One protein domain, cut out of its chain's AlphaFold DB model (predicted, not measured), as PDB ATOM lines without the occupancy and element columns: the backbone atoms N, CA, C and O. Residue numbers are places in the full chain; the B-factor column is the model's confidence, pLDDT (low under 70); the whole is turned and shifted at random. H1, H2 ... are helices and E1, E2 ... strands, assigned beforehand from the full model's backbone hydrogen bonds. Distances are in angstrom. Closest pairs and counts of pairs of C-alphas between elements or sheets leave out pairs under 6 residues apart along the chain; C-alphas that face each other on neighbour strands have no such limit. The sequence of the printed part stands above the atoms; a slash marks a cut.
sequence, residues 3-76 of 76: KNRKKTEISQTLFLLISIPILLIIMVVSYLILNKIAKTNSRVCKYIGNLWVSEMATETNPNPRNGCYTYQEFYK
ATOM      1  N   LYS A   3     281.786 212.716 219.314       51.16
ATOM      2  CA  LYS A   3     281.368 213.355 218.050       51.16
ATOM      3  C   LYS A   3     279.860 213.630 217.964       51.16
ATOM      4  O   LYS A   3     279.461 214.547 217.252       51.16
ATOM      5  N   ASN A   4     279.031 212.888 218.700       54.81
ATOM      6  CA  ASN A   4     277.576 213.075 218.671       54.81
ATOM      7  C   ASN A   4     277.115 214.284 219.495       54.81
ATOM      8  O   ASN A   4     276.109 214.890 219.155       54.81
ATOM      9  N   ARG A   5     277.875 214.696 220.521       54.41
ATOM     10  CA  ARG A   5     277.482 215.799 221.411       54.41
ATOM     11  C   ARG A   5     277.546 217.163 220.708       54.41
ATOM     12  O   ARG A   5     276.611 217.947 220.808       54.41
ATOM     13  N   LYS A   6     278.588 217.393 219.896       52.91
ATOM     14  CA  LYS A   6     278.756 218.636 219.113       52.91
ATOM     15  C   LYS A   6     277.719 218.801 217.995       52.91
ATOM     16  O   LYS A   6     277.311 219.919 217.706       52.91
ATOM     17  N   LYS A   7     277.272 217.706 217.364       55.91
ATOM     18  CA  LYS A   7     276.223 217.770 216.328       55.91
ATOM     19  C   LYS A   7     274.865 218.184 216.903       55.91
ATOM     20  O   LYS A   7     274.128 218.902 216.233       55.91
ATOM     21  N   THR A   8     274.551 217.771 218.130       58.62
ATOM     22  CA  THR A   8     273.292 218.133 218.796       58.62
ATOM     23  C   THR A   8     273.266 219.599 219.231       58.62
ATOM     24  O   THR A   8     272.257 220.261 219.004       58.62
ATOM     25  N   GLU A   9     274.370 220.141 219.760       60.72
ATOM     26  CA  GLU A   9     274.444 221.568 220.130       60.72
ATOM     27  C   GLU A   9     274.318 222.499 218.917       60.72
ATOM     28  O   GLU A   9     273.550 223.457 218.954       60.72
ATOM     29  N   ILE A  10     274.999 222.194 217.804       64.94
ATOM     30  CA  ILE A  10     274.905 223.008 216.579       64.94
ATOM     31  C   ILE A  10     273.468 223.010 216.033       64.94
ATOM     32  O   ILE A  10     272.981 224.048 215.587       64.94
ATOM     33  N   SER A  11     272.769 221.873 216.113       71.69
ATOM     34  CA  SER A  11     271.369 221.748 215.687       71.69
ATOM     35  C   SER A  11     270.420 222.623 216.521       71.69
ATOM     36  O   SER A  11     269.536 223.278 215.971       71.69
ATOM     37  N   GLN A  12     270.632 222.701 217.840       76.19
ATOM     38  CA  GLN A  12     269.805 223.520 218.733       76.19
ATOM     39  C   GLN A  12     269.999 225.022 218.499       76.19
ATOM     40  O   GLN A  12     269.018 225.765 218.441       76.19
ATOM     41  N   THR A  13     271.239 225.469 218.299       80.81
ATOM     42  CA  THR A  13     271.527 226.882 218.011       80.81
ATOM     43  C   THR A  13     270.944 227.302 216.663       80.81
ATOM     44  O   THR A  13     270.351 228.374 216.563       80.81
ATOM     45  N   LEU A  14     271.038 226.444 215.638       82.25
ATOM     46  CA  LEU A  14     270.439 226.709 214.327       82.25
ATOM     47  C   LEU A  14     268.907 226.791 214.410       82.25
ATOM     48  O   LEU A  14     268.295 227.668 213.803       82.25
ATOM     49  N   PHE A  15     268.290 225.903 215.195       84.44
ATOM     50  CA  PHE A  15     266.845 225.902 215.423       84.44
ATOM     51  C   PHE A  15     266.369 227.181 216.125       84.44
ATOM     52  O   PHE A  15     265.373 227.780 215.715       84.44
ATOM     53  N   LEU A  16     267.089 227.648 217.149       84.62
ATOM     54  CA  LEU A  16     266.794 228.921 217.815       84.62
ATOM     55  C   LEU A  16     266.937 230.107 216.854       84.62
ATOM     56  O   LEU A  16     266.064 230.972 216.805       84.62
ATOM     57  N   LEU A  17     267.989 230.112 216.035       87.81
ATOM     58  CA  LEU A  17     268.269 231.199 215.096       87.81
ATOM     59  C   LEU A  17     267.199 231.335 214.000       87.81
ATOM     60  O   LEU A  17     266.946 232.438 213.528       87.81
ATOM     61  N   ILE A  18     266.547 230.231 213.624       88.81
ATOM     62  CA  ILE A  18     265.453 230.213 212.640       88.81
ATOM     63  C   ILE A  18     264.088 230.452 213.304       88.81
ATOM     64  O   ILE A  18     263.241 231.144 212.746       88.81
ATOM     65  N   SER A  19     263.850 229.911 214.501       89.94
ATOM     66  CA  SER A  19     262.545 230.027 215.169       89.94
ATOM     67  C   SER A  19     262.240 231.443 215.665       89.94
ATOM     68  O   SER A  19     261.098 231.884 215.552       89.94
ATOM     69  N   ILE A  20     263.241 232.188 216.146       90.44
ATOM     70  CA  ILE A  20     263.070 233.575 216.610       90.44
ATOM     71  C   ILE A  20     262.511 234.503 215.512       90.44
ATOM     72  O   ILE A  20     261.480 235.135 215.755       90.44
ATOM     73  N   PRO A  21     263.105 234.607 214.305       92.31
ATOM     74  CA  PRO A  21     262.566 235.480 213.265       92.31
ATOM     75  C   PRO A  21     261.185 235.026 212.786       92.31
ATOM     76  O   PRO A  21     260.336 235.869 212.510       92.31
ATOM     77  N   ILE A  22     260.914 233.716 212.753       93.56
ATOM     78  CA  ILE A  22     259.579 233.199 212.422       93.56
ATOM     79  C   ILE A  22     258.547 233.668 213.455       93.56
ATOM     80  O   ILE A  22     257.484 234.155 213.075       93.56
ATOM     81  N   LEU A  23     258.863 233.584 214.751       94.44
ATOM     82  CA  LEU A  23     257.982 234.071 215.815       94.44
ATOM     83  C   LEU A  23     257.727 235.579 215.706       94.44
ATOM     84  O   LEU A  23     256.586 236.012 215.862       94.44
ATOM     85  N   LEU A  24     258.752 236.370 215.381       94.62
ATOM     86  CA  LEU A  24     258.594 237.810 215.154       94.62
ATOM     87  C   LEU A  24     257.669 238.101 213.968       94.62
ATOM     88  O   LEU A  24     256.780 238.943 214.079       94.62
ATOM     89  N   ILE A  25     257.826 237.380 212.854       94.94
ATOM     90  CA  ILE A  25     256.943 237.517 211.688       94.94
ATOM     91  C   ILE A  25     255.500 237.182 212.075       94.94
ATOM     92  O   ILE A  25     254.588 237.938 211.745       94.94
ATOM     93  N   ILE A  26     255.287 236.091 212.816       95.38
ATOM     94  CA  ILE A  26     253.956 235.704 213.299       95.38
ATOM     95  C   ILE A  26     253.363 236.814 214.170       95.38
ATOM     96  O   ILE A  26     252.226 237.212 213.931       95.38
ATOM     97  N   MET A  27     254.125 237.375 215.116       93.31
ATOM     98  CA  MET A  27     253.658 238.481 215.959       93.31
ATOM     99  C   MET A  27     253.237 239.704 215.137       93.31
ATOM    100  O   MET A  27     252.168 240.264 215.381       93.31
ATOM    101  N   VAL A  28     254.032 240.097 214.137       93.69
ATOM    102  CA  VAL A  28     253.711 241.233 213.257       93.69
ATOM    103  C   VAL A  28     252.438 240.957 212.456       93.69
ATOM    104  O   VAL A  28     251.546 241.803 212.398       93.69
ATOM    105  N   VAL A  29     252.308 239.765 211.873       94.69
ATOM    106  CA  VAL A  29     251.115 239.379 211.106       94.69
ATOM    107  C   VAL A  29     249.875 239.348 212.001       94.69
ATOM    108  O   VAL A  29     248.841 239.909 211.636       94.69
ATOM    109  N   SER A  30     249.973 238.763 213.196       93.06
ATOM    110  CA  SER A  30     248.891 238.760 214.182       93.06
ATOM    111  C   SER A  30     248.478 240.178 214.571       93.06
ATOM    112  O   SER A  30     247.282 240.462 214.625       93.06
ATOM    113  N   TYR A  31     249.437 241.084 214.772       89.25
ATOM    114  CA  TYR A  31     249.161 242.489 215.065       89.25
ATOM    115  C   TYR A  31     248.420 243.191 213.916       89.25
ATOM    116  O   TYR A  31     247.435 243.890 214.150       89.25
ATOM    117  N   LEU A  32     248.823 242.962 212.662       88.94
ATOM    118  CA  LEU A  32     248.134 243.522 211.493       88.94
ATOM    119  C   LEU A  32     246.693 243.008 211.365       88.94
ATOM    120  O   LEU A  32     245.782 243.782 211.062       88.94
ATOM    121  N   ILE A  33     246.473 241.716 211.628       90.06
ATOM    122  CA  ILE A  33     245.135 241.114 211.638       90.06
ATOM    123  C   ILE A  33     244.286 241.735 212.750       90.06
ATOM    124  O   ILE A  33     243.165 242.170 212.490       90.06
ATOM    125  N   LEU A  34     244.831 241.832 213.964       87.38
ATOM    126  CA  LEU A  34     244.183 242.477 215.106       87.38
ATOM    127  C   LEU A  34     243.795 243.922 214.783       87.38
ATOM    128  O   LEU A  34     242.659 244.305 215.041       87.38
ATOM    129  N   ASN A  35     244.674 244.691 214.138       84.12
ATOM    130  CA  ASN A  35     244.384 246.065 213.733       84.12
ATOM    131  C   ASN A  35     243.271 246.139 212.668       84.12
ATOM    132  O   ASN A  35     242.408 247.015 212.704       84.12
ATOM    133  N   LYS A  36     243.231 245.184 211.730       85.19
ATOM    134  CA  LYS A  36     242.144 245.092 210.743       85.19
ATOM    135  C   LYS A  36     240.802 244.772 211.405       85.19
ATOM    136  O   LYS A  36     239.798 245.380 211.048       85.19
ATOM    137  N   ILE A  37     240.789 243.852 212.371       86.12
ATOM    138  CA  ILE A  37     239.592 243.494 213.147       86.12
ATOM    139  C   ILE A  37     239.171 244.659 214.052       86.12
ATOM    140  O   ILE A  37     237.982 244.929 214.206       86.12
ATOM    141  N   ALA A  38     240.133 245.388 214.617       85.25
ATOM    142  CA  ALA A  38     239.881 246.531 215.481       85.25
ATOM    143  C   ALA A  38     239.043 247.607 214.798       85.25
ATOM    144  O   ALA A  38     238.236 248.223 215.477       85.25
ATOM    145  N   LYS A  39     239.159 247.796 213.475       79.19
ATOM    146  CA  LYS A  39     238.352 248.771 212.717       79.19
ATOM    147  C   LYS A  39     236.847 248.530 212.805       79.19
ATOM    148  O   LYS A  39     236.086 249.485 212.735       79.19
ATOM    149  N   THR A  40     236.422 247.278 212.944       80.50
ATOM    150  CA  THR A  40     235.002 246.902 212.992       80.50
ATOM    151  C   THR A  40     234.559 246.435 214.374       80.50
ATOM    152  O   THR A  40     233.363 246.297 214.614       80.50
ATOM    153  N   ASN A  41     235.499 246.208 215.298       83.00
ATOM    154  CA  ASN A  41     235.215 245.676 216.622       83.00
ATOM    155  C   ASN A  41     235.759 246.581 217.734       83.00
ATOM    156  O   ASN A  41     236.961 246.621 218.011       83.00
ATOM    157  N   SER A  42     234.837 247.225 218.450       82.38
ATOM    158  CA  SER A  42     235.132 248.129 219.563       82.38
ATOM    159  C   SER A  42     235.922 247.486 220.699       82.38
ATOM    160  O   SER A  42     236.755 248.148 221.318       82.38
ATOM    161  N   ARG A  43     235.710 246.191 220.969       84.19
ATOM    162  CA  ARG A  43     236.436 245.474 222.027       84.19
ATOM    163  C   ARG A  43     237.900 245.301 221.660       84.19
ATOM    164  O   ARG A  43     238.770 245.558 222.483       84.19
ATOM    165  N   VAL A  44     238.160 244.903 220.416       84.81
ATOM    166  CA  VAL A  44     239.522 244.693 219.914       84.81
ATOM    167  C   VAL A  44     240.258 246.027 219.807       84.81
ATOM    168  O   VAL A  44     241.412 246.112 220.206       84.81
ATOM    169  N   CYS A  45     239.574 247.089 219.375       84.75
ATOM    170  CA  CYS A  45     240.134 248.439 219.373       84.75
ATOM    171  C   CYS A  45     240.630 248.877 220.759       84.75
ATOM    172  O   CYS A  45     241.783 249.278 220.908       84.75
ATOM    173  N   LYS A  46     239.784 248.719 221.785       83.19
ATOM    174  CA  LYS A  46     240.149 249.033 223.173       83.19
ATOM    175  C   LYS A  46     241.273 248.136 223.692       83.19
ATOM    176  O   LYS A  46     242.152 248.620 224.392       83.19
ATOM    177  N   TYR A  47     241.269 246.853 223.328       85.31
ATOM    178  CA  TYR A  47     242.299 245.893 223.738       85.31
ATOM    179  C   TYR A  47     243.695 246.252 223.209       85.31
ATOM    180  O   TYR A  47     244.681 246.085 223.915       85.31
ATOM    181  N   ILE A  48     243.780 246.783 221.986       83.69
ATOM    182  CA  ILE A  48     245.045 247.238 221.385       83.69
ATOM    183  C   ILE A  48     245.493 248.598 221.966       83.69
ATOM    184  O   ILE A  48     246.617 249.029 221.733       83.69
ATOM    185  N   GLY A  49     244.646 249.263 222.760       82.31
ATOM    186  CA  GLY A  49     244.931 250.578 223.339       82.31
ATOM    187  C   GLY A  49     244.573 251.749 222.423       82.31
ATOM    188  O   GLY A  49     245.061 252.854 222.637       82.31
ATOM    189  N   ASN A  50     243.724 251.532 221.415       84.38
ATOM    190  CA  ASN A  50     243.236 252.575 220.516       84.38
ATOM    191  C   ASN A  50     241.895 253.163 220.993       84.38
ATOM    192  O   ASN A  50     241.175 252.575 221.806       84.38
ATOM    193  N   LEU A  51     241.546 254.335 220.459       82.25
ATOM    194  CA  LEU A  51     240.290 255.029 220.721       82.25
ATOM    195  C   LEU A  51     239.208 254.523 219.769       82.25
ATOM    196  O   LEU A  51     239.303 254.664 218.552       82.25
ATOM    197  N   TRP A  52     238.149 253.947 220.329       82.50
ATOM    198  CA  TRP A  52     236.951 253.632 219.561       82.50
ATOM    199  C   TRP A  52     236.018 254.842 219.545       82.50
ATOM    200  O   TRP A  52     235.490 255.217 220.593       82.50
ATOM    201  N   VAL A  53     235.795 255.417 218.364       76.50
ATOM    202  CA  VAL A  53     234.867 256.532 218.158       76.50
ATOM    203  C   VAL A  53     233.561 255.972 217.604       76.50
ATOM    204  O   VAL A  53     233.532 255.308 216.567       76.50
ATOM    205  N   SER A  54     232.481 256.216 218.337       68.31
ATOM    206  CA  SER A  54     231.109 255.901 217.945       68.31
ATOM    207  C   SER A  54     230.358 257.214 217.755       68.31
ATOM    208  O   SER A  54     230.617 258.154 218.501       68.31
ATOM    209  N   GLU A  55     229.432 257.270 216.795       58.12
ATOM    210  CA  GLU A  55     228.581 258.432 216.467       58.12
ATOM    211  C   GLU A  55     228.034 259.205 217.682       58.12
ATOM    212  O   GLU A  55     227.869 260.417 217.603       58.12
ATOM    213  N   MET A  56     227.824 258.550 218.828       51.19
ATOM    214  CA  MET A  56     227.337 259.194 220.056       51.19
ATOM    215  C   MET A  56     228.368 260.087 220.777       51.19
ATOM    216  O   MET A  56     227.994 260.813 221.691       51.19
ATOM    217  N   ALA A  57     229.655 260.037 220.421       52.34
ATOM    218  CA  ALA A  57     230.735 260.716 221.150       52.34
ATOM    219  C   ALA A  57     231.190 262.051 220.529       52.34
ATOM    220  O   ALA A  57     232.130 262.665 221.032       52.34
ATOM    221  N   THR A  58     230.567 262.509 219.442       49.09
ATOM    222  CA  THR A  58     231.097 263.629 218.644       49.09
ATOM    223  C   THR A  58     229.993 264.565 218.159       49.09
ATOM    224  O   THR A  58     229.717 264.654 216.970       49.09
ATOM    225  N   GLU A  59     229.414 265.344 219.076       53.06
ATOM    226  CA  GLU A  59     228.731 266.605 218.718       53.06
ATOM    227  C   GLU A  59     229.726 267.675 218.211       53.06
ATOM    228  O   GLU A  59     229.329 268.715 217.696       53.06
ATOM    229  N   THR A  60     231.035 267.432 218.337       55.38
ATOM    230  CA  THR A  60     232.095 268.434 218.125       55.38
ATOM    231  C   THR A  60     232.916 268.232 216.842       55.38
ATOM    232  O   THR A  60     233.826 269.014 216.589       55.38
ATOM    233  N   ASN A  61     232.649 267.205 216.022       49.75
ATOM    234  CA  ASN A  61     233.484 266.896 214.849       49.75
ATOM    235  C   ASN A  61     232.619 266.516 213.625       49.75
ATOM    236  O   ASN A  61     231.834 265.577 213.732       49.75
ATOM    237  N   PRO A  62     232.741 267.182 212.457       49.84
ATOM    238  CA  PRO A  62     231.821 267.026 211.319       49.84
ATOM    239  C   PRO A  62     231.990 265.731 210.495       49.84
ATOM    240  O   PRO A  62     231.421 265.622 209.414       49.84
ATOM    241  N   ASN A  63     232.771 264.748 210.960       53.06
ATOM    242  CA  ASN A  63     232.981 263.476 210.252       53.06
ATOM    243  C   ASN A  63     233.322 262.298 211.196       53.06
ATOM    244  O   ASN A  63     234.403 261.712 211.073       53.06
ATOM    245  N   PRO A  64     232.450 261.874 212.131       54.69
ATOM    246  CA  PRO A  64     232.729 260.672 212.895       54.69
ATOM    247  C   PRO A  64     232.278 259.460 212.081       54.69
ATOM    248  O   PRO A  64     231.152 258.984 212.194       54.69
ATOM    249  N   ARG A  65     233.167 258.934 211.233       60.44
ATOM    250  CA  ARG A  65     232.986 257.558 210.764       60.44
ATOM    251  C   ARG A  65     233.183 256.647 211.973       60.44
ATOM    252  O   ARG A  65     234.220 256.712 212.625       60.44
ATOM    253  N   ASN A  66     232.197 255.800 212.264       66.94
ATOM    254  CA  ASN A  66     232.326 254.759 213.283       66.94
ATOM    255  C   ASN A  66     233.610 253.958 213.030       66.94
ATOM    256  O   ASN A  66     233.785 253.395 211.944       66.94
ATOM    257  N   GLY A  67     234.519 253.923 214.005       75.62
ATOM    258  CA  GLY A  67     235.814 253.301 213.773       75.62
ATOM    259  C   GLY A  67     236.786 253.340 214.941       75.62
ATOM    260  O   GLY A  67     236.589 254.003 215.959       75.62
ATOM    261  N   CYS A  68     237.863 252.586 214.760       81.56
ATOM    262  CA  CYS A  68     239.006 252.562 215.655       81.56
ATOM    263  C   CYS A  68     240.087 253.511 215.145       81.56
ATOM    264  O   CYS A  68     240.548 253.346 214.015       81.56
ATOM    265  N   TYR A  69     240.498 254.451 215.990       79.88
ATOM    266  CA  TYR A  69     241.502 255.465 215.698       79.88
ATOM    267  C   TYR A  69     242.642 255.376 216.704       79.88
ATOM    268  O   TYR A  69     242.439 255.135 217.896       79.88
ATOM    269  N   THR A  70     243.863 255.592 216.241       78.12
ATOM    270  CA  THR A  70     244.989 255.833 217.143       78.12
ATOM    271  C   THR A  70     244.879 257.233 217.752       78.12
ATOM    272  O   THR A  70     244.292 258.139 217.161       78.12
ATOM    273  N   TYR A  71     245.491 257.454 218.918       74.00
ATOM    274  CA  TYR A  71     245.581 258.798 219.508       74.00
ATOM    275  C   TYR A  71     246.216 259.803 218.531       74.00
ATOM    276  O   TYR A  71     245.755 260.929 218.411       74.00
ATOM    277  N   GLN A  72     247.225 259.381 217.765       72.19
ATOM    278  CA  GLN A  72     247.857 260.240 216.760       72.19
ATOM    279  C   GLN A  72     246.912 260.649 215.623       72.19
ATOM    280  O   GLN A  72     247.068 261.736 215.083       72.19
ATOM    281  N   GLU A  73     245.967 259.791 215.239       70.50
ATOM    282  CA  GLU A  73     244.963 260.104 214.213       70.50
ATOM    283  C   GLU A  73     243.832 260.975 214.756       70.50
ATOM    284  O   GLU A  73     243.255 261.742 213.999       70.50
ATOM    285  N   PHE A  74     243.512 260.865 216.049       69.69
ATOM    286  CA  PHE A  74     242.439 261.644 216.667       69.69
ATOM    287  C   PHE A  74     242.844 263.096 216.978       69.69
ATOM    288  O   PHE A  74     241.997 263.982 216.943       69.69
ATOM    289  N   TYR A  75     244.123 263.344 217.287       67.94
ATOM    290  CA  TYR A  75     244.656 264.673 217.639       67.94
ATOM    291  C   TYR A  75     245.413 265.376 216.493       67.94
ATOM    292  O   TYR A  75     246.081 266.383 216.735       67.94
ATOM    293  N   LYS A  76     245.354 264.835 215.271       63.12
ATOM    294  CA  LYS A  76     245.862 265.480 214.050       63.12
ATOM    295  C   LYS A  76     244.780 266.325 213.397       63.12
ATOM    296  O   LYS A  76     245.150 267.395 212.874       63.12
TER     297      LYS A  76
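AT A GLANCE: This is residues 3 to 76 of the 76 residues of an uncharacterized protein of Candidatus Woesebacteria bacterium RBG_16_34_12 (UniProt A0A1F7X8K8). The long helix H1 sticks out with residues 3 to 30 from a small head, where the short helix H2 packs on the antiparallel hairpin E1 and E2. The printed part has 74 residues, with elements H1, H2, E1, E2, H3 in chain order; it is mostly helix and extended, radius of gyration of the C-alphas 21.4 A, spans 75 by 22 by 13 A.

IN THESE COORDINATES: Find E1 at residues 51 to 53 and E2 at 67 to 69. H2 is 42 to 47, H3 71 to 74. H1, 3 to 38, runs 53.2 A from C-alpha 3 at (281.368, 213.355, 218.050) to C-alpha 38 at (239.881, 246.531, 215.481).

HOW THE PARTS SIT: Between E1 and E2, N 51 and O 69 are 2.8 A apart, within hydrogen-bond range. The closest C-alphas of H2 and E2, Cys 45 and Cys 68, are 5.7 A apart; those of E1 and H3, Leu 51 and Tyr 71, 6.6 A. H1 touches H2 only at the corner, C-alphas Ala 38 and Cys 45 at 4.3 A. Every O i to N i+4 pair is within range in H2, 30 of 32 in H1; H3 is too short for one.

THE WHOLE: The printed part has no cut. The link E1 to E2 is long. Residues 3 to 10, 54 to 66 and 74 to 76 have pLDDT under 70.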